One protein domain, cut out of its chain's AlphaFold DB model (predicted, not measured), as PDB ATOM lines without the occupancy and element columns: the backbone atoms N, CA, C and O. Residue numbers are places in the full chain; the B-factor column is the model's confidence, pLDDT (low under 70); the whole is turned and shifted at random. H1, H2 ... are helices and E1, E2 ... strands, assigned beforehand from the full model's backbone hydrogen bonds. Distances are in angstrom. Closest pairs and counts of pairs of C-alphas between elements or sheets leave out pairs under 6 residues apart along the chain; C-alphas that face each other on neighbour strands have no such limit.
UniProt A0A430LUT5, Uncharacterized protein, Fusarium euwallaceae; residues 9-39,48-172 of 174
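This is residues 9 to 39 and 48 to 172 of the 174 residues of an uncharacterized protein of Fusarium euwallaceae (UniProt A0A430LUT5). Two small, strongly twisted sheets stand at opposite ends of an elongated body, and four helices fill the space between them. H1 and H2 cover one face of the sheet E1 - E2 - E3, H3 and H4 cover one face of the sheet E4 - E5 - E6, and H2 and H4 pack side by side in the middle. The printed part has 156 residues, with four named helices and six named strands in the order H1 E1 E2 E3 H2 H3 E4 E5 E6 H4; both sheets are antiparallel and the class is mixed. It is compact, with a radius of gyration of the C-alphas of 16.0 A, and spans 55 by 35 by 23 A.

Find C-alpha 9 at (-8.305, -19.497, -58.217); from there H1 runs 21.0 A to residue 23. E1 is residues 30 to 35, E2 residues 50 to 56 and E3 residues 59 to 67. H2, residues 70 to 88, begins at C-alpha (-10.344, -20.851, -46.237) and is 27.2 A long; H3 is residues 96 to 107. Next come E4, residues 112 to 120, 26.0 A, E5, residues 125 to 133, 25.5 A, and E6, residues 139 to 147, which bends by 62 degrees at residue 142. H4, residues 150 to 171, runs 31.7 A to C-alpha 171 at (-16.933, -8.619, -37.254).

Begin at E1 and E2, where N 32 and O 53 are 3.0 A apart; in the hairpin E2 and E3, look at N 52 and O 65, 2.9 A. H1 and H2 on one face of this sheet make two layers, helices over a sheet; H2 has a height over the sheet of 8.6 A, and its closest C-alphas to E3 are Gly 73 and Ala 67, 4.9 A. H1 and H2 touch at Ala 22 and Ala 85, closest C-alphas 4.5 A, at a shallow tilt of 20 degrees, the same way. H2 and H4 touch at Ala 79 and Lys 159, closest C-alphas 4.7 A, at 29 degrees, a shallow tilt, opposite ways. H3 and H4 touch at Ala 106 and Gly 165, closest C-alphas 4.2 A. H3 and H4 on the same face of the other sheet again make two layers; its strands E4, E5 and E6 form a meander, each the antiparallel neighbour of the one before, with N 116 and O 129 at 2.9 A and N 128 and O 145 at 2.9 A. In H1, H2, H3 and H4 every O i to N i+4 pair is within hydrogen-bond range.

The C-alphas farthest apart, of Asp 39 and Ser 122, are 57.7 A apart. Residues 40 to 47 are not printed, and C-alphas 39 and 48 across the cut are 12.4 A apart. Of the links that are printed whole, none is long. The model's pLDDT is under 70 at residues 26 to 28, 35 to 39, 48, 57 to 60, 137 and 171 to 172.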
ATOM      1  N   THR A   9      -9.487 -19.252 -57.362       85.19
ATOM      2  CA  THR A   9      -8.305 -19.497 -58.217       85.19
ATOM      3  C   THR A   9      -7.448 -18.248 -58.427       85.19
ATOM      4  O   THR A   9      -6.234 -18.303 -58.253       85.19
ATOM      5  N   LYS A  10      -8.070 -17.093 -58.712       89.25
ATOM      6  CA  LYS A  10      -7.348 -15.821 -58.903       89.25
ATOM      7  C   LYS A  10      -6.585 -15.384 -57.651       89.25
ATOM      8  O   LYS A  10      -5.470 -14.886 -57.759       89.25
ATOM      9  N   LEU A  11      -7.190 -15.567 -56.475       91.50
ATOM     10  CA  LEU A  11      -6.561 -15.245 -55.197       91.50
ATOM     11  C   LEU A  11      -5.376 -16.178 -54.934       91.50
ATOM     12  O   LEU A  11      -4.296 -15.715 -54.593       91.50
ATOM     13  N   VAL A  12      -5.556 -17.484 -55.137       92.19
ATOM     14  CA  VAL A  12      -4.491 -18.480 -54.950       92.19
ATOM     15  C   VAL A  12      -3.309 -18.215 -55.886       92.19
ATOM     16  O   VAL A  12      -2.163 -18.262 -55.446       92.19
ATOM     17  N   GLU A  13      -3.561 -17.903 -57.159       92.56
ATOM     18  CA  GLU A  13      -2.512 -17.517 -58.111       92.56
ATOM     19  C   GLU A  13      -1.773 -16.252 -57.664       92.56
ATOM     20  O   GLU A  13      -0.541 -16.239 -57.651       92.56
ATOM     21  N   ALA A  14      -2.508 -15.224 -57.229       94.19
ATOM     22  CA  ALA A  14      -1.914 -13.995 -56.717       94.19
ATOM     23  C   ALA A  14      -1.008 -14.266 -55.509       94.19
ATOM     24  O   ALA A  14       0.113 -13.769 -55.461       94.19
ATOM     25  N   ILE A  15      -1.436 -15.113 -54.567       94.62
ATOM     26  CA  ILE A  15      -0.635 -15.483 -53.390       94.62
ATOM     27  C   ILE A  15       0.668 -16.169 -53.800       94.62
ATOM     28  O   ILE A  15       1.730 -15.826 -53.285       94.62
ATOM     29  N   LYS A  16       0.608 -17.102 -54.755       92.88
ATOM     30  CA  LYS A  16       1.800 -17.793 -55.267       92.88
ATOM     31  C   LYS A  16       2.772 -16.828 -55.946       92.88
ATOM     32  O   LYS A  16       3.977 -16.942 -55.732       92.88
ATOM     33  N   ASN A  17       2.268 -15.862 -56.714       92.75
ATOM     34  CA  ASN A  17       3.097 -14.829 -57.344       92.75
ATOM     35  C   ASN A  17       3.736 -13.903 -56.302       92.75
ATOM     36  O   ASN A  17       4.928 -13.609 -56.375       92.75
ATOM     37  N   VAL A  18       2.962 -13.480 -55.299       93.88
ATOM     38  CA  VAL A  18       3.445 -12.657 -54.182       93.88
ATOM     39  C   VAL A  18       4.539 -13.400 -53.410       93.88
ATOM     40  O   VAL A  18       5.575 -12.808 -53.119       93.88
ATOM     41  N   ALA A  19       4.360 -14.698 -53.145       93.12
ATOM     42  CA  ALA A  19       5.367 -15.555 -52.518       93.12
ATOM     43  C   ALA A  19       6.636 -15.691 -53.372       93.12
ATOM     44  O   ALA A  19       7.735 -15.503 -52.860       93.12
ATOM     45  N   ALA A  20       6.499 -15.932 -54.678       91.44
ATOM     46  CA  ALA A  20       7.630 -15.993 -55.608       91.44
ATOM     47  C   ALA A  20       8.478 -14.717 -55.580       91.44
ATOM     48  O   ALA A  20       9.705 -14.785 -55.540       91.44
ATOM     49  N   ILE A  21       7.834 -13.549 -55.523       91.62
ATOM     50  CA  ILE A  21       8.540 -12.269 -55.419       91.62
ATOM     51  C   ILE A  21       9.164 -12.092 -54.028       91.62
ATOM     52  O   ILE A  21      10.309 -11.654 -53.929       91.62
ATOM     53  N   ALA A  22       8.434 -12.427 -52.961       91.75
ATOM     54  CA  ALA A  22       8.885 -12.268 -51.577       91.75
ATOM     55  C   ALA A  22      10.094 -13.146 -51.227       91.75
ATOM     56  O   ALA A  22      10.974 -12.720 -50.479       91.75
ATOM     57  N   PHE A  23      10.128 -14.366 -51.759       89.44
ATOM     58  CA  PHE A  23      11.160 -15.362 -51.476       89.44
ATOM     59  C   PHE A  23      12.215 -15.481 -52.586       89.44
ATOM     60  O   PHE A  23      13.156 -16.251 -52.440       89.44
ATOM     61  N   GLU A  24      12.096 -14.693 -53.660       85.44
ATOM     62  CA  GLU A  24      12.987 -14.711 -54.833       85.44
ATOM     63  C   GLU A  24      13.072 -16.080 -55.541       85.44
ATOM     64  O   GLU A  24      14.073 -16.414 -56.179       85.44
ATOM     65  N   GLU A  25      12.001 -16.871 -55.477       76.75
ATOM     66  CA  GLU A  25      11.926 -18.192 -56.103       76.75
ATOM     67  C   GLU A  25      11.239 -18.106 -57.473       76.75
ATOM     68  O   GLU A  25      10.132 -17.588 -57.608       76.75
ATOM     69  N   LYS A  26      11.897 -18.624 -58.522       59.59
ATOM     70  CA  LYS A  26      11.432 -18.503 -59.920       59.59
ATOM     71  C   LYS A  26      10.153 -19.296 -60.234       59.59
ATOM     72  O   LYS A  26       9.507 -19.007 -61.237       59.59
ATOM     73  N   SER A  27       9.792 -20.272 -59.402       58.41
ATOM     74  CA  SER A  27       8.544 -21.040 -59.470       58.41
ATOM     75  C   SER A  27       8.507 -22.043 -58.325       58.41
ATOM     76  O   SER A  27       9.522 -22.699 -58.098       58.41
ATOM     77  N   GLY A  28       7.345 -22.242 -57.692       66.12
ATOM     78  CA  GLY A  28       7.163 -23.473 -56.926       66.12
ATOM     79  C   GLY A  28       6.216 -23.496 -55.739       66.12
ATOM     80  O   GLY A  28       6.368 -24.390 -54.917       66.12
ATOM     81  N   PHE A  29       5.252 -22.584 -55.621       83.50
ATOM     82  CA  PHE A  29       4.375 -22.589 -54.451       83.50
ATOM     83  C   PHE A  29       3.112 -23.438 -54.636       83.50
ATOM     84  O   PHE A  29       2.342 -23.240 -55.586       83.50
ATOM     85  N   SER A  30       2.852 -24.343 -53.694       83.69
ATOM     86  CA  SER A  30       1.529 -24.945 -53.489       83.69
ATOM     87  C   SER A  30       0.902 -24.410 -52.201       83.69
ATOM     88  O   SER A  30       1.592 -23.936 -51.299       83.69
ATOM     89  N   ILE A  31      -0.432 -24.415 -52.174       85.06
ATOM     90  CA  ILE A  31      -1.208 -24.098 -50.978       85.06
ATOM     91  C   ILE A  31      -1.967 -25.359 -50.604       85.06
ATOM     92  O   ILE A  31      -2.717 -25.879 -51.435       85.06
ATOM     93  N   GLU A  32      -1.752 -25.830 -49.384       82.94
ATOM     94  CA  GLU A  32      -2.429 -26.994 -48.824       82.94
ATOM     95  C   GLU A  32      -3.440 -26.572 -47.762       82.94
ATOM     96  O   GLU A  32      -3.280 -25.534 -47.112       82.94
ATOM     97  N   TYR A  33      -4.489 -27.384 -47.639       80.06
ATOM     98  CA  TYR A  33      -5.570 -27.214 -46.679       80.06
ATOM     99  C   TYR A  33      -5.682 -28.495 -45.869       80.06
ATOM    100  O   TYR A  33      -5.870 -29.566 -46.453       80.06
ATOM    101  N   THR A  34      -5.595 -28.369 -44.554       75.00
ATOM    102  CA  THR A  34      -5.807 -29.485 -43.634       75.00
ATOM    103  C   THR A  34      -6.875 -29.077 -42.636       75.00
ATOM    104  O   THR A  34      -6.764 -28.017 -42.016       75.00
ATOM    105  N   ASP A  35      -7.907 -29.905 -42.502       66.56
ATOM    106  CA  ASP A  35      -8.825 -29.833 -41.371       66.56
ATOM    107  C   ASP A  35      -8.174 -30.642 -40.247       66.56
ATOM    108  O   ASP A  35      -7.971 -31.845 -40.395       66.56
ATOM    109  N   ASP A  36      -7.777 -29.987 -39.155       58.34
ATOM    110  CA  ASP A  36      -6.984 -30.586 -38.061       58.34
ATOM    111  C   ASP A  36      -7.829 -31.520 -37.152       58.34
ATOM    112  O   ASP A  36      -7.607 -31.612 -35.949       58.34
ATOM    113  N   ASN A  37      -8.840 -32.192 -37.717       53.03
ATOM    114  CA  ASN A  37      -9.807 -33.043 -37.008       53.03
ATOM    115  C   ASN A  37      -9.489 -34.549 -37.098       53.03
ATOM    116  O   ASN A  37     -10.363 -35.366 -36.819       53.03
ATOM    117  N   ASP A  38      -8.273 -34.936 -37.490       48.19
ATOM    118  CA  ASP A  38      -7.904 -36.353 -37.668       48.19
ATOM    119  C   ASP A  38      -7.407 -37.047 -36.381       48.19
ATOM    120  O   ASP A  38      -6.988 -38.200 -36.441       48.19
ATOM    121  N   ASP A  39      -7.489 -36.399 -35.211       45.81
ATOM    122  CA  ASP A  39      -7.189 -37.048 -33.929       45.81
ATOM    123  C   ASP A  39      -8.466 -37.362 -33.141       45.81
ATOM    124  O   ASP A  39      -9.169 -36.492 -32.624       45.81
ATOM    125  N   GLU A  48     -13.691 -26.035 -35.498       61.16
ATOM    126  CA  GLU A  48     -13.047 -26.449 -36.748       61.16
ATOM    127  C   GLU A  48     -12.036 -25.383 -37.194       61.16
ATOM    128  O   GLU A  48     -12.377 -24.215 -37.435       61.16
ATOM    129  N   LYS A  49     -10.762 -25.776 -37.240       73.31
ATOM    130  CA  LYS A  49      -9.668 -24.940 -37.723       73.31
ATOM    131  C   LYS A  49      -9.193 -25.498 -39.049       73.31
ATOM    132  O   LYS A  49      -8.749 -26.639 -39.126       73.31
ATOM    133  N   ILE A  50      -9.220 -24.641 -40.061       79.19
ATOM    134  CA  ILE A  50      -8.552 -24.900 -41.328       79.19
ATOM    135  C   ILE A  50      -7.125 -24.386 -41.202       79.19
ATOM    136  O   ILE A  50      -6.887 -23.201 -40.933       79.19
ATOM    137  N   VAL A  51      -6.176 -25.280 -41.424       84.50
ATOM    138  CA  VAL A  51      -4.770 -24.947 -41.599       84.50
ATOM    139  C   VAL A  51      -4.545 -24.613 -43.067       84.50
ATOM    140  O   VAL A  51      -4.916 -25.388 -43.945       84.50
ATOM    141  N   VAL A  52      -3.944 -23.453 -43.338       85.44
ATOM    142  CA  VAL A  52      -3.506 -23.069 -44.684       85.44
ATOM    143  C   VAL A  52      -1.994 -22.927 -44.684       85.44
ATOM    144  O   VAL A  52      -1.439 -22.099 -43.953       85.44
ATOM    145  N   SER A  53      -1.342 -23.710 -45.538       86.62
ATOM    146  CA  SER A  53       0.116 -23.786 -45.588       86.62
ATOM    147  C   SER A  53       0.650 -23.434 -46.967       86.62
ATOM    148  O   SER A  53       0.124 -23.883 -47.983       86.62
ATOM    149  N   LEU A  54       1.712 -22.628 -46.997       88.81
ATOM    150  CA  LEU A  54       2.515 -22.348 -48.180       88.81
ATOM    151  C   LEU A  54       3.700 -23.317 -48.213       88.81
ATOM    152  O   LEU A  54       4.548 -23.290 -47.319       88.81
ATOM    153  N   GLN A  55       3.778 -24.126 -49.263       87.25
ATOM    154  CA  GLN A  55       4.873 -25.067 -49.509       87.25
ATOM    155  C   GLN A  55       5.708 -24.580 -50.695       87.25
ATOM    156  O   GLN A  55       5.135 -24.036 -51.641       87.25
ATOM    157  N   SER A  56       7.025 -24.797 -50.679       83.12
ATOM    158  CA  SER A  56       7.883 -24.605 -51.861       83.12
ATOM    159  C   SER A  56       8.193 -25.945 -52.539       83.12
ATOM    160  O   SER A  56       8.132 -27.015 -51.935       83.12
ATOM    161  N   SER A  57       8.509 -25.905 -53.830       67.88
ATOM    162  CA  SER A  57       8.785 -27.089 -54.638       67.88
ATOM    163  C   SER A  57      10.098 -27.728 -54.204       67.88
ATOM    164  O   SER A  57      11.173 -27.251 -54.554       67.88
ATOM    165  N   GLY A  58      10.005 -28.841 -53.473       62.34
ATOM    166  CA  GLY A  58      11.162 -29.635 -53.057       62.34
ATOM    167  C   GLY A  58      11.625 -29.423 -51.613       62.34
ATOM    168  O   GLY A  58      12.677 -29.945 -51.260       62.34
ATOM    169  N   SER A  59      10.871 -28.708 -50.769       62.09
ATOM    170  CA  SER A  59      11.151 -28.621 -49.329       62.09
ATOM    171  C   SER A  59       9.894 -28.332 -48.501       62.09
ATOM    172  O   SER A  59       8.867 -27.924 -49.031       62.09
ATOM    173  N   SER A  60      10.042 -28.565 -47.194       66.25
ATOM    174  CA  SER A  60       9.134 -28.330 -46.065       66.25
ATOM    175  C   SER A  60       8.243 -27.085 -46.129       66.25
ATOM    176  O   SER A  60       8.575 -26.084 -46.762       66.25
ATOM    177  N   GLU A  61       7.189 -27.122 -45.314       73.12
ATOM    178  CA  GLU A  61       6.298 -26.000 -45.019       73.12
ATOM    179  C   GLU A  61       7.078 -24.714 -44.712       73.12
ATOM    180  O   GLU A  61       7.921 -24.684 -43.815       73.12
ATOM    181  N   LEU A  62       6.802 -23.649 -45.475       84.19
ATOM    182  CA  LEU A  62       7.458 -22.347 -45.312       84.19
ATOM    183  C   LEU A  62       6.683 -21.430 -44.378       84.19
ATOM    184  O   LEU A  62       7.266 -20.753 -43.533       84.19
ATOM    185  N   LEU A  63       5.366 -21.369 -44.561       89.25
ATOM    186  CA  LEU A  63       4.471 -20.565 -43.743       89.25
ATOM    187  C   LEU A  63       3.189 -21.341 -43.489       89.25
ATOM    188  O   LEU A  63       2.609 -21.899 -44.417       89.25
ATOM    189  N   ARG A  64       2.717 -21.282 -42.246       89.44
ATOM    190  CA  ARG A  64       1.456 -21.873 -41.799       89.44
ATOM    191  C   ARG A  64       0.599 -20.831 -41.099       89.44
ATOM    192  O   ARG A  64       1.102 -19.978 -40.348       89.44
ATOM    193  N   VAL A  65      -0.704 -20.893 -41.347       89.12
ATOM    194  CA  VAL A  65      -1.713 -20.109 -40.630       89.12
ATOM    195  C   VAL A  65      -2.900 -20.987 -40.258       89.12
ATOM    196  O   VAL A  65      -3.300 -21.858 -41.024       89.12
ATOM    197  N   GLU A  66      -3.472 -20.734 -39.086       89.12
ATOM    198  CA  GLU A  66      -4.737 -21.331 -38.654       89.12
ATOM    199  C   GLU A  66      -5.859 -20.311 -38.845       89.12
ATOM    200  O   GLU A  66      -5.733 -19.148 -38.448       89.12
ATOM    201  N   ALA A  67      -6.977 -20.735 -39.430       86.19
ATOM    202  CA  ALA A  67      -8.118 -19.867 -39.671       86.19
ATOM    203  C   ALA A  67      -9.457 -20.592 -39.519       86.19
ATOM    204  O   ALA A  67      -9.564 -21.804 -39.646       86.19
ATOM    205  N   LYS A  68     -10.514 -19.802 -39.296       83.62
ATOM    206  CA  LYS A  68     -11.899 -20.292 -39.202       83.62
ATOM    207  C   LYS A  68     -12.525 -20.649 -40.556       83.62
ATOM    208  O   LYS A  68     -13.601 -21.221 -40.600       83.62
ATOM    209  N   ASN A  69     -11.939 -20.180 -41.656       83.94
ATOM    210  CA  ASN A  69     -12.380 -20.473 -43.018       83.94
ATOM    211  C   ASN A  69     -11.227 -20.264 -44.003       83.94
ATOM    212  O   ASN A  69     -10.280 -19.523 -43.719       83.94
ATOM    213  N   GLN A  70     -11.358 -20.867 -45.185       86.00
ATOM    214  CA  GLN A  70     -10.344 -20.851 -46.237       86.00
ATOM    215  C   GLN A  70      -9.916 -19.431 -46.638       86.00
ATOM    216  O   GLN A  70      -8.724 -19.141 -46.691       86.00
ATOM    217  N   ILE A  71     -10.867 -18.522 -46.886       89.19
ATOM    218  CA  ILE A  71     -10.542 -17.150 -47.308       89.19
ATOM    219  C   ILE A  71      -9.790 -16.412 -46.197       89.19
ATOM    220  O   ILE A  71      -8.810 -15.724 -46.470       89.19
ATOM    221  N   GLY A  72     -10.208 -16.573 -44.941       90.12
ATOM    222  CA  GLY A  72      -9.497 -16.032 -43.787       90.12
ATOM    223  C   GLY A  72      -8.048 -16.516 -43.729       90.12
ATOM    224  O   GLY A  72      -7.149 -15.699 -43.559       90.12
ATOM    225  N   GLY A  73      -7.814 -17.812 -43.949       91.81
ATOM    226  CA  GLY A  73      -6.463 -18.372 -44.001       91.81
ATOM    227  C   GLY A  73      -5.638 -17.806 -45.155       91.81
ATOM    228  O   GLY A  73      -4.520 -17.349 -44.949       91.81
ATOM    229  N   LEU A  74      -6.201 -17.718 -46.361       93.44
ATOM    230  CA  LEU A  74      -5.506 -17.140 -47.517       93.44
ATOM    231  C   LEU A  74      -5.113 -15.668 -47.294       93.44
ATOM    232  O   LEU A  74      -4.001 -15.263 -47.642       93.44
ATOM    233  N   LEU A  75      -5.987 -14.863 -46.680       94.94
ATOM    234  CA  LEU A  75      -5.689 -13.463 -46.360       94.94
ATOM    235  C   LEU A  75      -4.594 -13.329 -45.293       94.94
ATOM    236  O   LEU A  75      -3.707 -12.488 -45.444       94.94
ATOM    237  N   ASP A  76      -4.635 -14.152 -44.243       94.88
ATOM    238  CA  ASP A  76      -3.615 -14.153 -43.188       94.88
ATOM    239  C   ASP A  76      -2.252 -14.603 -43.730       94.88
ATOM    240  O   ASP A  76      -1.231 -13.955 -43.495       94.88
ATOM    241  N   LEU A  77      -2.248 -15.647 -44.562       95.25
ATOM    242  CA  LEU A  77      -1.054 -16.129 -45.245       95.25
ATOM    243  C   LEU A  77      -0.435 -15.038 -46.130       95.25
ATOM    244  O   LEU A  77       0.768 -14.795 -46.060       95.25
ATOM    245  N   THR A  78      -1.256 -14.333 -46.914       96.56
ATOM    246  CA  THR A  78      -0.799 -13.217 -47.761       96.56
ATOM    247  C   THR A  78      -0.150 -12.111 -46.931       96.56
ATOM    248  O   THR A  78       0.912 -11.605 -47.298       96.56
ATOM    249  N   ALA A  79      -0.758 -11.745 -45.797       96.94
ATOM    250  CA  ALA A  79      -0.205 -10.740 -44.894       96.94
ATOM    251  C   ALA A  79       1.161 -11.172 -44.329       96.94
ATOM    252  O   ALA A  79       2.097 -10.371 -44.347       96.94
ATOM    253  N   LYS A  80       1.312 -12.445 -43.926       96.00
ATOM    254  CA  LYS A  80       2.600 -13.001 -43.473       96.00
ATOM    255  C   LYS A  80       3.670 -12.995 -44.570       96.00
ATOM    256  O   LYS A  80       4.807 -12.619 -44.295       96.00
ATOM    257  N   ILE A  81       3.322 -13.358 -45.808       95.75
ATOM    258  CA  ILE A  81       4.256 -13.291 -46.947       95.75
ATOM    259  C   ILE A  81       4.735 -11.849 -47.156       95.75
ATOM    260  O   ILE A  81       5.927 -11.611 -47.354       95.75
ATOM    261  N   CYS A  82       3.824 -10.873 -47.076       96.88
ATOM    262  CA  CYS A  82       4.180  -9.461 -47.209       96.88
ATOM    263  C   CYS A  82       5.109  -8.986 -46.085       96.88
ATOM    264  O   CYS A  82       6.031  -8.218 -46.352       96.88
ATOM    265  N   ASP A  83       4.905  -9.454 -44.852       95.75
ATOM    266  CA  ASP A  83       5.807  -9.156 -43.736       95.75
ATOM    267  C   ASP A  83       7.219  -9.687 -43.964       95.75
ATOM    268  O   ASP A  83       8.194  -8.966 -43.744       95.75
ATOM    269  N   GLU A  84       7.343 -10.924 -44.444       93.69
ATOM    270  CA  GLU A  84       8.643 -11.500 -44.781       93.69
ATOM    271  C   GLU A  84       9.322 -10.745 -45.927       93.69
ATOM    272  O   GLU A  84      10.512 -10.441 -45.835       93.69
ATOM    273  N   ALA A  85       8.566 -10.358 -46.958       94.06
ATOM    274  CA  ALA A  85       9.087  -9.551 -48.056       94.06
ATOM    275  C   ALA A  85       9.655  -8.214 -47.557       94.06
ATOM    276  O   ALA A  85      10.787  -7.866 -47.879       94.06
ATOM    277  N   ILE A  86       8.896  -7.475 -46.736       94.75
ATOM    278  CA  ILE A  86       9.307  -6.159 -46.221       94.75
ATOM    279  C   ILE A  86      10.582  -6.268 -45.376       94.75
ATOM    280  O   ILE A  86      11.481  -5.445 -45.545       94.75
ATOM    281  N   LYS A  87      10.694  -7.288 -44.510       93.88
ATOM    282  CA  LYS A  87      11.897  -7.526 -43.687       93.88
ATOM    283  C   LYS A  87      13.144  -7.810 -44.525       93.88
ATOM    284  O   LYS A  87      14.235  -7.418 -44.127       93.88
ATOM    285  N   ARG A  88      12.986  -8.509 -45.652       90.62
ATOM    286  CA  ARG A  88      14.086  -8.923 -46.544       90.62
ATOM    287  C   ARG A  88      14.452  -7.882 -47.599       90.62
ATOM    288  O   ARG A  88      15.426  -8.083 -48.311       90.62
ATOM    289  N   GLU A  89      13.692  -6.791 -47.674       91.44
ATOM    290  CA  GLU A  89      13.786  -5.745 -48.696       91.44
ATOM    291  C   GLU A  89      13.541  -6.280 -50.120       91.44
ATOM    292  O   GLU A  89      14.471  -6.677 -50.825       91.44
ATOM    293  N   PRO A  90      12.282  -6.267 -50.596       90.31
ATOM    294  CA  PRO A  90      11.924  -6.949 -51.828       90.31
ATOM    295  C   PRO A  90      12.636  -6.325 -53.032       90.31
ATOM    296  O   PRO A  90      12.634  -5.104 -53.227       90.31
ATOM    297  N   ARG A  91      13.207  -7.177 -53.891       89.81
ATOM    298  CA  ARG A  91      13.923  -6.746 -55.104       89.81
ATOM    299  C   ARG A  91      13.010  -6.349 -56.257       89.81
ATOM    300  O   ARG A  91      13.463  -5.615 -57.138       89.81
ATOM    301  N   SER A  92      11.734  -6.722 -56.207       92.00
ATOM    302  CA  SER A  92      10.722  -6.389 -57.215       92.00
ATOM    303  C   SER A  92       9.404  -5.974 -56.559       92.00
ATOM    304  O   SER A  92       9.127  -6.350 -55.423       92.00
ATOM    305  N   SER A  93       8.601  -5.173 -57.259       92.31
ATOM    306  CA  SER A  93       7.246  -4.809 -56.834       92.31
ATOM    307  C   SER A  93       6.231  -5.871 -57.254       92.31
ATOM    308  O   SER A  93       6.448  -6.617 -58.210       92.31
ATOM    309  N   LEU A  94       5.095  -5.899 -56.562       93.88
ATOM    310  CA  LEU A  94       3.949  -6.727 -56.936       93.88
ATOM    311  C   LEU A  94       3.282  -6.206 -58.210       93.88
ATOM    312  O   LEU A  94       3.297  -5.001 -58.474       93.88
ATOM    313  N   SER A  95       2.652  -7.102 -58.974       94.00
ATOM    314  CA  SER A  95       1.830  -6.686 -60.107       94.00
ATOM    315  C   SER A  95       0.493  -6.108 -59.627       94.00
ATOM    316  O   SER A  95      -0.062  -6.540 -58.613       94.00
ATOM    317  N   GLU A  96      -0.070  -5.151 -60.372       93.75
ATOM    318  CA  GLU A  96      -1.401  -4.609 -60.056       93.75
ATOM    319  C   GLU A  96      -2.483  -5.695 -60.080       93.75
ATOM    320  O   GLU A  96      -3.406  -5.665 -59.268       93.75
ATOM    321  N   LYS A  97      -2.341  -6.687 -60.969       93.38
ATOM    322  CA  LYS A  97      -3.269  -7.816 -61.088       93.38
ATOM    323  C   LYS A  97      -3.340  -8.622 -59.788       93.38
ATOM    324  O   LYS A  97      -4.441  -8.953 -59.350       93.38
ATOM    325  N   ASP A  98      -2.194  -8.908 -59.171       94.38
ATOM    326  CA  ASP A  98      -2.145  -9.657 -57.910       94.38
ATOM    327  C   ASP A  98      -2.768  -8.838 -56.766       94.38
ATOM    328  O   ASP A  98      -3.539  -9.365 -55.964       94.38
ATOM    329  N   ILE A  99      -2.512  -7.523 -56.731       94.88
ATOM    330  CA  ILE A  99      -3.122  -6.622 -55.743       94.88
ATOM    331  C   ILE A  99      -4.649  -6.586 -55.913       94.88
ATOM    332  O   ILE A  99      -5.369  -6.676 -54.921       94.88
ATOM    333  N   TYR A 100      -5.166  -6.495 -57.143       93.31
ATOM    334  CA  TYR A 100      -6.610  -6.475 -57.402       93.31
ATOM    335  C   TYR A 100      -7.305  -7.765 -56.982       93.31
ATOM    336  O   TYR A 100      -8.332  -7.689 -56.309       93.31
ATOM    337  N   ALA A 101      -6.731  -8.929 -57.296       92.88
ATOM    338  CA  ALA A 101      -7.290 -10.213 -56.873       92.88
ATOM    339  C   ALA A 101      -7.455 -10.281 -55.344       92.88
ATOM    340  O   ALA A 101      -8.494 -10.705 -54.833       92.88
ATOM    341  N   CYS A 102      -6.462  -9.785 -54.605       94.12
ATOM    342  CA  CYS A 102      -6.530  -9.715 -53.152       94.12
ATOM    343  C   CYS A 102      -7.526  -8.663 -52.646       94.12
ATOM    344  O   CYS A 102      -8.213  -8.916 -51.661       94.12
ATOM    345  N   VAL A 103      -7.657  -7.503 -53.300       94.06
ATOM    346  CA  VAL A 103      -8.648  -6.473 -52.929       94.06
ATOM    347  C   VAL A 103     -10.078  -6.987 -53.099       94.06
ATOM    348  O   VAL A 103     -10.892  -6.810 -52.189       94.06
ATOM    349  N   GLU A 104     -10.381  -7.645 -54.222       91.88
ATOM    350  CA  GLU A 104     -11.692  -8.249 -54.485       91.88
ATOM    351  C   GLU A 104     -12.047  -9.279 -53.402       91.88
ATOM    352  O   GLU A 104     -13.133  -9.218 -52.821       91.88
ATOM    353  N   ALA A 105     -11.108 -10.164 -53.055       90.69
ATOM    354  CA  ALA A 105     -11.328 -11.202 -52.049       90.69
ATOM    355  C   ALA A 105     -11.394 -10.670 -50.603       90.69
ATOM    356  O   ALA A 105     -12.205 -11.137 -49.790       90.69
ATOM    357  N   ALA A 106     -10.536  -9.705 -50.261       93.00
ATOM    358  CA  ALA A 106     -10.406  -9.180 -48.905       93.00
ATOM    359  C   ALA A 106     -11.540  -8.220 -48.545       93.00
ATOM    360  O   ALA A 106     -12.070  -8.287 -47.439       93.00
ATOM    361  N   LEU A 107     -11.902  -7.318 -49.458       91.44
ATOM    362  CA  LEU A 107     -12.816  -6.210 -49.173       91.44
ATOM    363  C   LEU A 107     -14.187  -6.369 -49.842       91.44
ATOM    364  O   LEU A 107     -15.031  -5.485 -49.675       91.44
ATOM    365  N   SER A 108     -14.405  -7.462 -50.590       84.06
ATOM    366  CA  SER A 108     -15.653  -7.771 -51.308       84.06
ATOM    367  C   SER A 108     -16.168  -6.589 -52.137       84.06
ATOM    368  O   SER A 108     -17.362  -6.297 -52.170       84.06
ATOM    369  N   ARG A 109     -15.249  -5.855 -52.777       80.25
ATOM    370  CA  ARG A 109     -15.573  -4.680 -53.596       80.25
ATOM    371  C   ARG A 109     -15.658  -5.062 -55.065       80.25
ATOM    372  O   ARG A 109     -14.813  -5.791 -55.565       80.25
ATOM    373  N   THR A 110     -16.644  -4.497 -55.750       75.75
ATOM    374  CA  THR A 110     -16.762  -4.527 -57.209       75.75
ATOM    375  C   THR A 110     -16.470  -3.134 -57.765       75.75
ATOM    376  O   THR A 110     -16.814  -2.123 -57.148       75.75
ATOM    377  N   GLY A 111     -15.807  -3.066 -58.921       78.81
ATOM    378  CA  GLY A 111     -15.532  -1.808 -59.616       78.81
ATOM    379  C   GLY A 111     -14.122  -1.720 -60.189       78.81
ATOM    380  O   GLY A 111     -13.301  -2.616 -60.019       78.81
ATOM    381  N   GLN A 112     -13.847  -0.617 -60.883       87.31
ATOM    382  CA  GLN A 112     -12.505  -0.328 -61.383       87.31
ATOM    383  C   GLN A 112     -11.652   0.238 -60.248       87.31
ATOM    384  O   GLN A 112     -11.941   1.312 -59.706       87.31
ATOM    385  N   PHE A 113     -10.606  -0.500 -59.891       90.81
ATOM    386  CA  PHE A 113      -9.610  -0.062 -58.927       90.81
ATOM    387  C   PHE A 113      -8.530   0.786 -59.602       90.81
ATOM    388  O   PHE A 113      -8.239   0.630 -60.785       90.81
ATOM    389  N   SER A 114      -7.922   1.680 -58.828       91.88
ATOM    390  CA  SER A 114      -6.704   2.387 -59.212       91.88
ATOM    391  C   SER A 114      -5.685   2.290 -58.087       91.88
ATOM    392  O   SER A 114      -6.003   2.661 -56.950       91.88
ATOM    393  N   ILE A 115      -4.473   1.843 -58.405       94.38
ATOM    394  CA  ILE A 115      -3.323   1.902 -57.501       94.38
ATOM    395  C   ILE A 115      -2.509   3.148 -57.846       94.38
ATOM    396  O   ILE A 115      -2.302   3.473 -59.012       94.38
ATOM    397  N   ARG A 116      -2.089   3.901 -56.829       94.31
ATOM    398  CA  ARG A 116      -1.288   5.119 -57.006       94.31
ATOM    399  C   ARG A 116      -0.099   5.104 -56.071       94.31
ATOM    400  O   ARG A 116      -0.280   4.876 -54.876       94.31
ATOM    401  N   TYR A 117       1.066   5.435 -56.616       94.00
ATOM    402  CA  TYR A 117       2.302   5.660 -55.877       94.00
ATOM    403  C   TYR A 117       2.647   7.150 -55.914       94.00
ATOM    404  O   TYR A 117       2.536   7.797 -56.956       94.00
ATOM    405  N   ARG A 118       3.016   7.721 -54.767       95.19
ATOM    406  CA  ARG A 118       3.479   9.110 -54.655       95.19
ATOM    407  C   ARG A 118       4.719   9.172 -53.786       95.19
ATOM    408  O   ARG A 118       4.662   8.785 -52.621       95.19
ATOM    409  N   HIS A 119       5.806   9.690 -54.341       95.12
ATOM    410  CA  HIS A 119       7.034   9.915 -53.595       95.12
ATOM    411  C   HIS A 119       7.030  11.309 -52.954       95.12
ATOM    412  O   HIS A 119       6.743  12.305 -53.614       95.12
ATOM    413  N   ALA A 120       7.326  11.367 -51.658       93.00
ATOM    414  CA  ALA A 120       7.531  12.589 -50.897       93.00
ATOM    415  C   ALA A 120       9.031  12.740 -50.619       93.00
ATOM    416  O   ALA A 120       9.543  12.193 -49.639       93.00
ATOM    417  N   GLU A 121       9.721  13.485 -51.489       90.44
ATOM    418  CA  GLU A 121      11.183  13.657 -51.457       90.44
ATOM    419  C   GLU A 121      11.685  14.151 -50.095       90.44
ATOM    420  O   GLU A 121      12.633  13.599 -49.542       90.44
ATOM    421  N   SER A 122      10.990  15.125 -49.502       91.62
ATOM    422  CA  SER A 122      11.336  15.712 -48.199       91.62
ATOM    423  C   SER A 122      11.315  14.723 -47.032       91.62
ATOM    424  O   SER A 122      11.915  14.991 -45.995       91.62
ATOM    425  N   LEU A 123      10.625  13.591 -47.187       90.19
ATOM    426  CA  LEU A 123      10.483  12.555 -46.164       90.19
ATOM    427  C   LEU A 123      11.126  11.229 -46.585       90.19
ATOM    428  O   LEU A 123      10.994  10.247 -45.857       90.19
ATOM    429  N   SER A 124      11.751  11.169 -47.769       90.44
ATOM    430  CA  SER A 124      12.262   9.935 -48.381       90.44
ATOM    431  C   SER A 124      11.260   8.769 -48.278       90.44
ATOM    432  O   SER A 124      11.595   7.641 -47.924       90.44
ATOM    433  N   THR A 125       9.979   9.070 -48.502       94.25
ATOM    434  CA  THR A 125       8.870   8.135 -48.275       94.25
ATOM    435  C   THR A 125       8.005   8.049 -49.520       94.25
ATOM    436  O   THR A 125       7.620   9.064 -50.096       94.25
ATOM    437  N   THR A 126       7.631   6.837 -49.897       96.06
ATOM    438  CA  THR A 126       6.642   6.553 -50.927       96.06
ATOM    439  C   THR A 126       5.327   6.133 -50.279       96.06
ATOM    440  O   THR A 126       5.280   5.275 -49.401       96.06
ATOM    441  N   TYR A 127       4.240   6.756 -50.720       96.31
ATOM    442  CA  TYR A 127       2.877   6.409 -50.349       96.31
ATOM    443  C   TYR A 127       2.253   5.589 -51.469       96.31
ATOM    444  O   TYR A 127       2.240   6.037 -52.615       96.31
ATOM    445  N   ALA A 128       1.706   4.426 -51.133       96.69
ATOM    446  CA  ALA A 128       0.909   3.610 -52.038       96.69
ATOM    447  C   ALA A 128      -0.540   3.576 -51.557       96.69
ATOM    448  O   ALA A 128      -0.804   3.383 -50.371       96.69
ATOM    449  N   SER A 129      -1.493   3.750 -52.466       96.56
ATOM    450  CA  SER A 129      -2.920   3.680 -52.146       96.56
ATOM    451  C   SER A 129      -3.683   2.897 -53.195       96.56
ATOM    452  O   SER A 129      -3.403   3.060 -54.382       96.56
ATOM    453  N   VAL A 130      -4.690   2.138 -52.764       95.75
ATOM    454  CA  VAL A 130      -5.704   1.561 -53.650       95.75
ATOM    455  C   VAL A 130      -7.045   2.233 -53.396       95.75
ATOM    456  O   VAL A 130      -7.503   2.363 -52.256       95.75
ATOM    457  N   ALA A 131      -7.666   2.680 -54.479       93.50
ATOM    458  CA  ALA A 131      -8.975   3.304 -54.471       93.50
ATOM    459  C   ALA A 131      -9.907   2.609 -55.463       93.50
ATOM    460  O   ALA A 131      -9.443   2.045 -56.451       93.50
ATOM    461  N   VAL A 132     -11.210   2.658 -55.199       91.12
ATOM    462  CA  VAL A 132     -12.254   2.153 -56.097       91.12
ATOM    463  C   VAL A 132     -13.081   3.315 -56.634       91.12
ATOM    464  O   VAL A 132     -13.514   4.184 -55.871       91.12
ATOM    465  N   ASN A 133     -13.298   3.337 -57.949       84.69
ATOM    466  CA  ASN A 133     -14.183   4.303 -58.593       84.69
ATOM    467  C   ASN A 133     -15.619   3.771 -58.587       84.69
ATOM    468  O   ASN A 133     -15.895   2.701 -59.129       84.69
ATOM    469  N   LYS A 134     -16.539   4.525 -57.978       77.38
ATOM    470  CA  LYS A 134     -17.978   4.229 -58.003       77.38
ATOM    471  C   LYS A 134     -18.658   4.944 -59.174       77.38
ATOM    472  O   LYS A 134     -18.161   5.960 -59.654       77.38
ATOM    473  N   ALA A 135     -19.833   4.449 -59.567       70.44
ATOM    474  CA  ALA A 135     -20.625   4.942 -60.699       70.44
ATOM    475  C   ALA A 135     -20.938   6.458 -60.673       70.44
ATOM    476  O   ALA A 135     -21.181   7.048 -61.718       70.44
ATOM    477  N   GLU A 136     -20.887   7.111 -59.509       71.94
ATOM    478  CA  GLU A 136     -21.186   8.543 -59.337       71.94
ATOM    479  C   GLU A 136     -19.942   9.464 -59.371       71.94
ATOM    480  O   GLU A 136     -19.946  10.511 -58.726       71.94
ATOM    481  N   ASN A 137     -18.835   9.080 -60.023       66.75
ATOM    482  CA  ASN A 137     -17.539   9.795 -59.939       66.75
ATOM    483  C   ASN A 137     -16.990   9.952 -58.501       66.75
ATOM    484  O   ASN A 137     -16.098  10.758 -58.238       66.75
ATOM    485  N   LYS A 138     -17.496   9.160 -57.550       77.19
ATOM    486  CA  LYS A 138     -16.992   9.117 -56.175       77.19
ATOM    487  C   LYS A 138     -15.881   8.077 -56.083       77.19
ATOM    488  O   LYS A 138     -16.132   6.881 -56.225       77.19
ATOM    489  N   THR A 139     -14.663   8.534 -55.817       85.12
ATOM    490  CA  THR A 139     -13.516   7.669 -55.525       85.12
ATOM    491  C   THR A 139     -13.444   7.404 -54.021       85.12
ATOM    492  O   THR A 139     -13.363   8.339 -53.227       85.12
ATOM    493  N   GLU A 140     -13.460   6.135 -53.616       90.31
ATOM    494  CA  GLU A 140     -13.267   5.718 -52.221       90.31
ATOM    495  C   GLU A 140     -11.870   5.112 -52.049       90.31
ATOM    496  O   GLU A 140     -11.513   4.167 -52.752       90.31
ATOM    497  N   ILE A 141     -11.084   5.632 -51.102       93.44
ATOM    498  CA  ILE A 141      -9.778   5.058 -50.746       93.44
ATOM    499  C   ILE A 141     -10.011   3.865 -49.821       93.44
ATOM    500  O   ILE A 141     -10.525   4.019 -48.716       93.44
ATOM    501  N   LEU A 142      -9.604   2.677 -50.261       94.00
ATOM    502  CA  LEU A 142      -9.804   1.435 -49.511       94.00
ATOM    503  C   LEU A 142      -8.632   1.148 -48.563       94.00
ATOM    504  O   LEU A 142      -8.832   0.751 -47.408       94.00
ATOM    505  N   ALA A 143      -7.406   1.382 -49.033       96.25
ATOM    506  CA  ALA A 143      -6.191   1.214 -48.248       96.25
ATOM    507  C   ALA A 143      -5.092   2.188 -48.687       96.25
ATOM    508  O   ALA A 143      -5.014   2.587 -49.849       96.25
ATOM    509  N   ILE A 144      -4.241   2.545 -47.727       97.00
ATOM    510  CA  ILE A 144      -3.032   3.342 -47.917       97.00
ATOM    511  C   ILE A 144      -1.913   2.733 -47.074       97.00
ATOM    512  O   ILE A 144      -2.151   2.292 -45.950       97.00
ATOM    513  N   ALA A 145      -0.704   2.728 -47.618       97.25
ATOM    514  CA  ALA A 145       0.517   2.341 -46.936       97.25
ATOM    515  C   ALA A 145       1.637   3.335 -47.262       97.25
ATOM    516  O   ALA A 145       1.574   4.054 -48.264       97.25
ATOM    517  N   LYS A 146       2.651   3.385 -46.399       95.94
ATOM    518  CA  LYS A 146       3.830   4.238 -46.562       95.94
ATOM    519  C   LYS A 146       5.091   3.436 -46.267       95.94
ATOM    520  O   LYS A 146       5.139   2.758 -45.247       95.94
ATOM    521  N   GLU A 147       6.084   3.528 -47.138       95.12
ATOM    522  CA  GLU A 147       7.364   2.820 -47.032       95.12
ATOM    523  C   GLU A 147       8.476   3.607 -47.744       95.12
ATOM    524  O   GLU A 147       8.204   4.579 -48.442       95.12
ATOM    525  N   GLY A 148       9.738   3.199 -47.594       91.75
ATOM    526  CA  GLY A 148      10.881   3.944 -48.154       91.75
ATOM    527  C   GLY A 148      10.993   3.929 -49.687       91.75
ATOM    528  O   GLY A 148      11.677   4.765 -50.267       91.75
ATOM    529  N   ASN A 149      10.339   2.984 -50.370       93.88
ATOM    530  CA  ASN A 149      10.367   2.875 -51.831       93.88
ATOM    531  C   ASN A 149       9.105   2.193 -52.380       93.88
ATOM    532  O   ASN A 149       8.290   1.670 -51.616       93.88
ATOM    533  N   GLU A 150       8.941   2.187 -53.705       94.12
ATOM    534  CA  GLU A 150       7.771   1.600 -54.376       94.12
ATOM    535  C   GLU A 150       7.594   0.110 -54.077       94.12
ATOM    536  O   GLU A 150       6.490  -0.304 -53.742       94.12
ATOM    537  N   LYS A 151       8.674  -0.680 -54.100       95.38
ATOM    538  CA  LYS A 151       8.627  -2.135 -53.885       95.38
ATOM    539  C   LYS A 151       8.088  -2.464 -52.496       95.38
ATOM    540  O   LYS A 151       7.095  -3.175 -52.373       95.38
ATOM    541  N   ARG A 152       8.684  -1.874 -51.452       96.25
ATOM    542  CA  ARG A 152       8.211  -2.000 -50.064       96.25
ATOM    543  C   ARG A 152       6.777  -1.481 -49.927       96.25
ATOM    544  O   ARG A 152       5.954  -2.137 -49.296       96.25
ATOM    545  N   SER A 153       6.451  -0.363 -50.581       96.50
ATOM    546  CA  SER A 153       5.103   0.220 -50.530       96.50
ATOM    547  C   SER A 153       4.036  -0.686 -51.150       96.50
ATOM    548  O   SER A 153       2.930  -0.740 -50.620       96.50
ATOM    549  N   SER A 154       4.340  -1.422 -52.225       96.88
ATOM    550  CA  SER A 154       3.408  -2.385 -52.834       96.88
ATOM    551  C   SER A 154       3.056  -3.522 -51.873       96.88
ATOM    552  O   SER A 154       1.878  -3.835 -51.697       96.88
ATOM    553  N   PHE A 155       4.057  -4.113 -51.212       97.56
ATOM    554  CA  PHE A 155       3.837  -5.167 -50.216       97.56
ATOM    555  C   PHE A 155       3.107  -4.641 -48.978       97.56
ATOM    556  O   PHE A 155       2.162  -5.269 -48.506       97.56
ATOM    557  N   ALA A 156       3.483  -3.457 -48.486       97.62
ATOM    558  CA  ALA A 156       2.805  -2.832 -47.355       97.62
ATOM    559  C   ALA A 156       1.336  -2.507 -47.677       97.62
ATOM    560  O   ALA A 156       0.459  -2.707 -46.838       97.62
ATOM    561  N   LEU A 157       1.040  -2.062 -48.904       98.12
ATOM    562  CA  LEU A 157      -0.332  -1.833 -49.356       98.12
ATOM    563  C   LEU A 157      -1.142  -3.132 -49.358       98.12
ATOM    564  O   LEU A 157      -2.244  -3.159 -48.807       98.12
ATOM    565  N   LEU A 158      -0.597  -4.203 -49.946       97.81
ATOM    566  CA  LEU A 158      -1.269  -5.498 -49.990       97.81
ATOM    567  C   LEU A 158      -1.515  -6.059 -48.580       97.81
ATOM    568  O   LEU A 158      -2.624  -6.501 -48.282       97.81
ATOM    569  N   LYS A 159      -0.531  -5.945 -47.678       97.75
ATOM    570  CA  LYS A 159      -0.693  -6.305 -46.264       97.75
ATOM    571  C   LYS A 159      -1.886  -5.582 -45.631       97.75
ATOM    572  O   LYS A 159      -2.763  -6.231 -45.061       97.75
ATOM    573  N   VAL A 160      -1.966  -4.255 -45.772       97.81
ATOM    574  CA  VAL A 160      -3.066  -3.450 -45.205       97.81
ATOM    575  C   VAL A 160      -4.428  -3.869 -45.772       97.81
ATOM    576  O   VAL A 160      -5.421  -3.885 -45.039       97.81
ATOM    577  N   VAL A 161      -4.499  -4.215 -47.061       97.00
ATOM    578  CA  VAL A 161      -5.721  -4.742 -47.694       97.00
ATOM    579  C   VAL A 161      -6.168  -6.039 -47.015       97.00
ATOM    580  O   VAL A 161      -7.322  -6.133 -46.586       97.00
ATOM    581  N   CYS A 162      -5.265  -7.010 -46.868       96.31
ATOM    582  CA  CYS A 162      -5.567  -8.302 -46.251       96.31
ATOM    583  C   CYS A 162      -5.969  -8.157 -44.776       96.31
ATOM    584  O   CYS A 162      -6.986  -8.712 -44.362       96.31
ATOM    585  N   GLU A 163      -5.253  -7.342 -43.998       96.00
ATOM    586  CA  GLU A 163      -5.581  -7.074 -42.592       96.00
ATOM    587  C   GLU A 163      -6.964  -6.434 -42.420       96.00
ATOM    588  O   GLU A 163      -7.717  -6.795 -41.511       96.00
ATOM    589  N   LYS A 164      -7.331  -5.491 -43.296       95.12
ATOM    590  CA  LYS A 164      -8.676  -4.901 -43.300       95.12
ATOM    591  C   LYS A 164      -9.739  -5.952 -43.615       95.12
ATOM    592  O   LYS A 164     -10.745  -6.005 -42.908       95.12
ATOM    593  N   GLY A 165      -9.509  -6.800 -44.616       92.06
ATOM    594  CA  GLY A 165     -10.429  -7.885 -44.959       92.06
ATOM    595  C   GLY A 165     -10.632  -8.884 -43.821       92.06
ATOM    596  O   GLY A 165     -11.763  -9.249 -43.505       92.06
ATOM    597  N   LEU A 166      -9.552  -9.254 -43.126       91.19
ATOM    598  CA  LEU A 166      -9.612 -10.105 -41.935       91.19
ATOM    599  C   LEU A 166     -10.454  -9.482 -40.819       91.19
ATOM    600  O   LEU A 166     -11.267 -10.173 -40.207       91.19
ATOM    601  N   ARG A 167     -10.292  -8.179 -40.554       90.69
ATOM    602  CA  ARG A 167     -11.090  -7.475 -39.535       90.69
ATOM    603  C   ARG A 167     -12.577  -7.496 -39.872       90.69
ATOM    604  O   ARG A 167     -13.370  -7.805 -38.992       90.69
ATOM    605  N   LEU A 168     -12.943  -7.240 -41.131       86.00
ATOM    606  CA  LEU A 168     -14.340  -7.298 -41.579       86.00
ATOM    607  C   LEU A 168     -14.939  -8.692 -41.359       86.00
ATOM    608  O   LEU A 168     -16.005  -8.818 -40.768       86.00
ATOM    609  N   ARG A 169     -14.209  -9.746 -41.738       80.69
ATOM    610  CA  ARG A 169     -14.659 -11.140 -41.588       80.69
ATOM    611  C   ARG A 169     -14.761 -11.612 -40.137       80.69
ATOM    612  O   ARG A 169     -15.492 -12.551 -39.866       80.69
ATOM    613  N   ARG A 170     -14.037 -10.982 -39.207       77.94
ATOM    614  CA  ARG A 170     -14.156 -11.248 -37.762       77.94
ATOM    615  C   ARG A 170     -15.328 -10.505 -37.115       77.94
ATOM    616  O   ARG A 170     -15.732 -10.885 -36.024       77.94
ATOM    617  N   MET A 171     -15.826  -9.444 -37.751       68.19
ATOM    618  CA  MET A 171     -16.933  -8.619 -37.254       68.19
ATOM    619  C   MET A 171     -18.294  -9.033 -37.819       68.19
ATOM    620  O   MET A 171     -19.311  -8.691 -37.222       68.19
ATOM    621  N   SER A 172     -18.335  -9.756 -38.941       53.16
ATOM    622  CA  SER A 172     -19.575 -10.340 -39.453       53.16
ATOM    623  C   SER A 172     -20.024 -11.492 -38.542       53.16
ATOM    624  O   SER A 172     -19.265 -12.454 -38.408       53.16
TER     625      SER A 172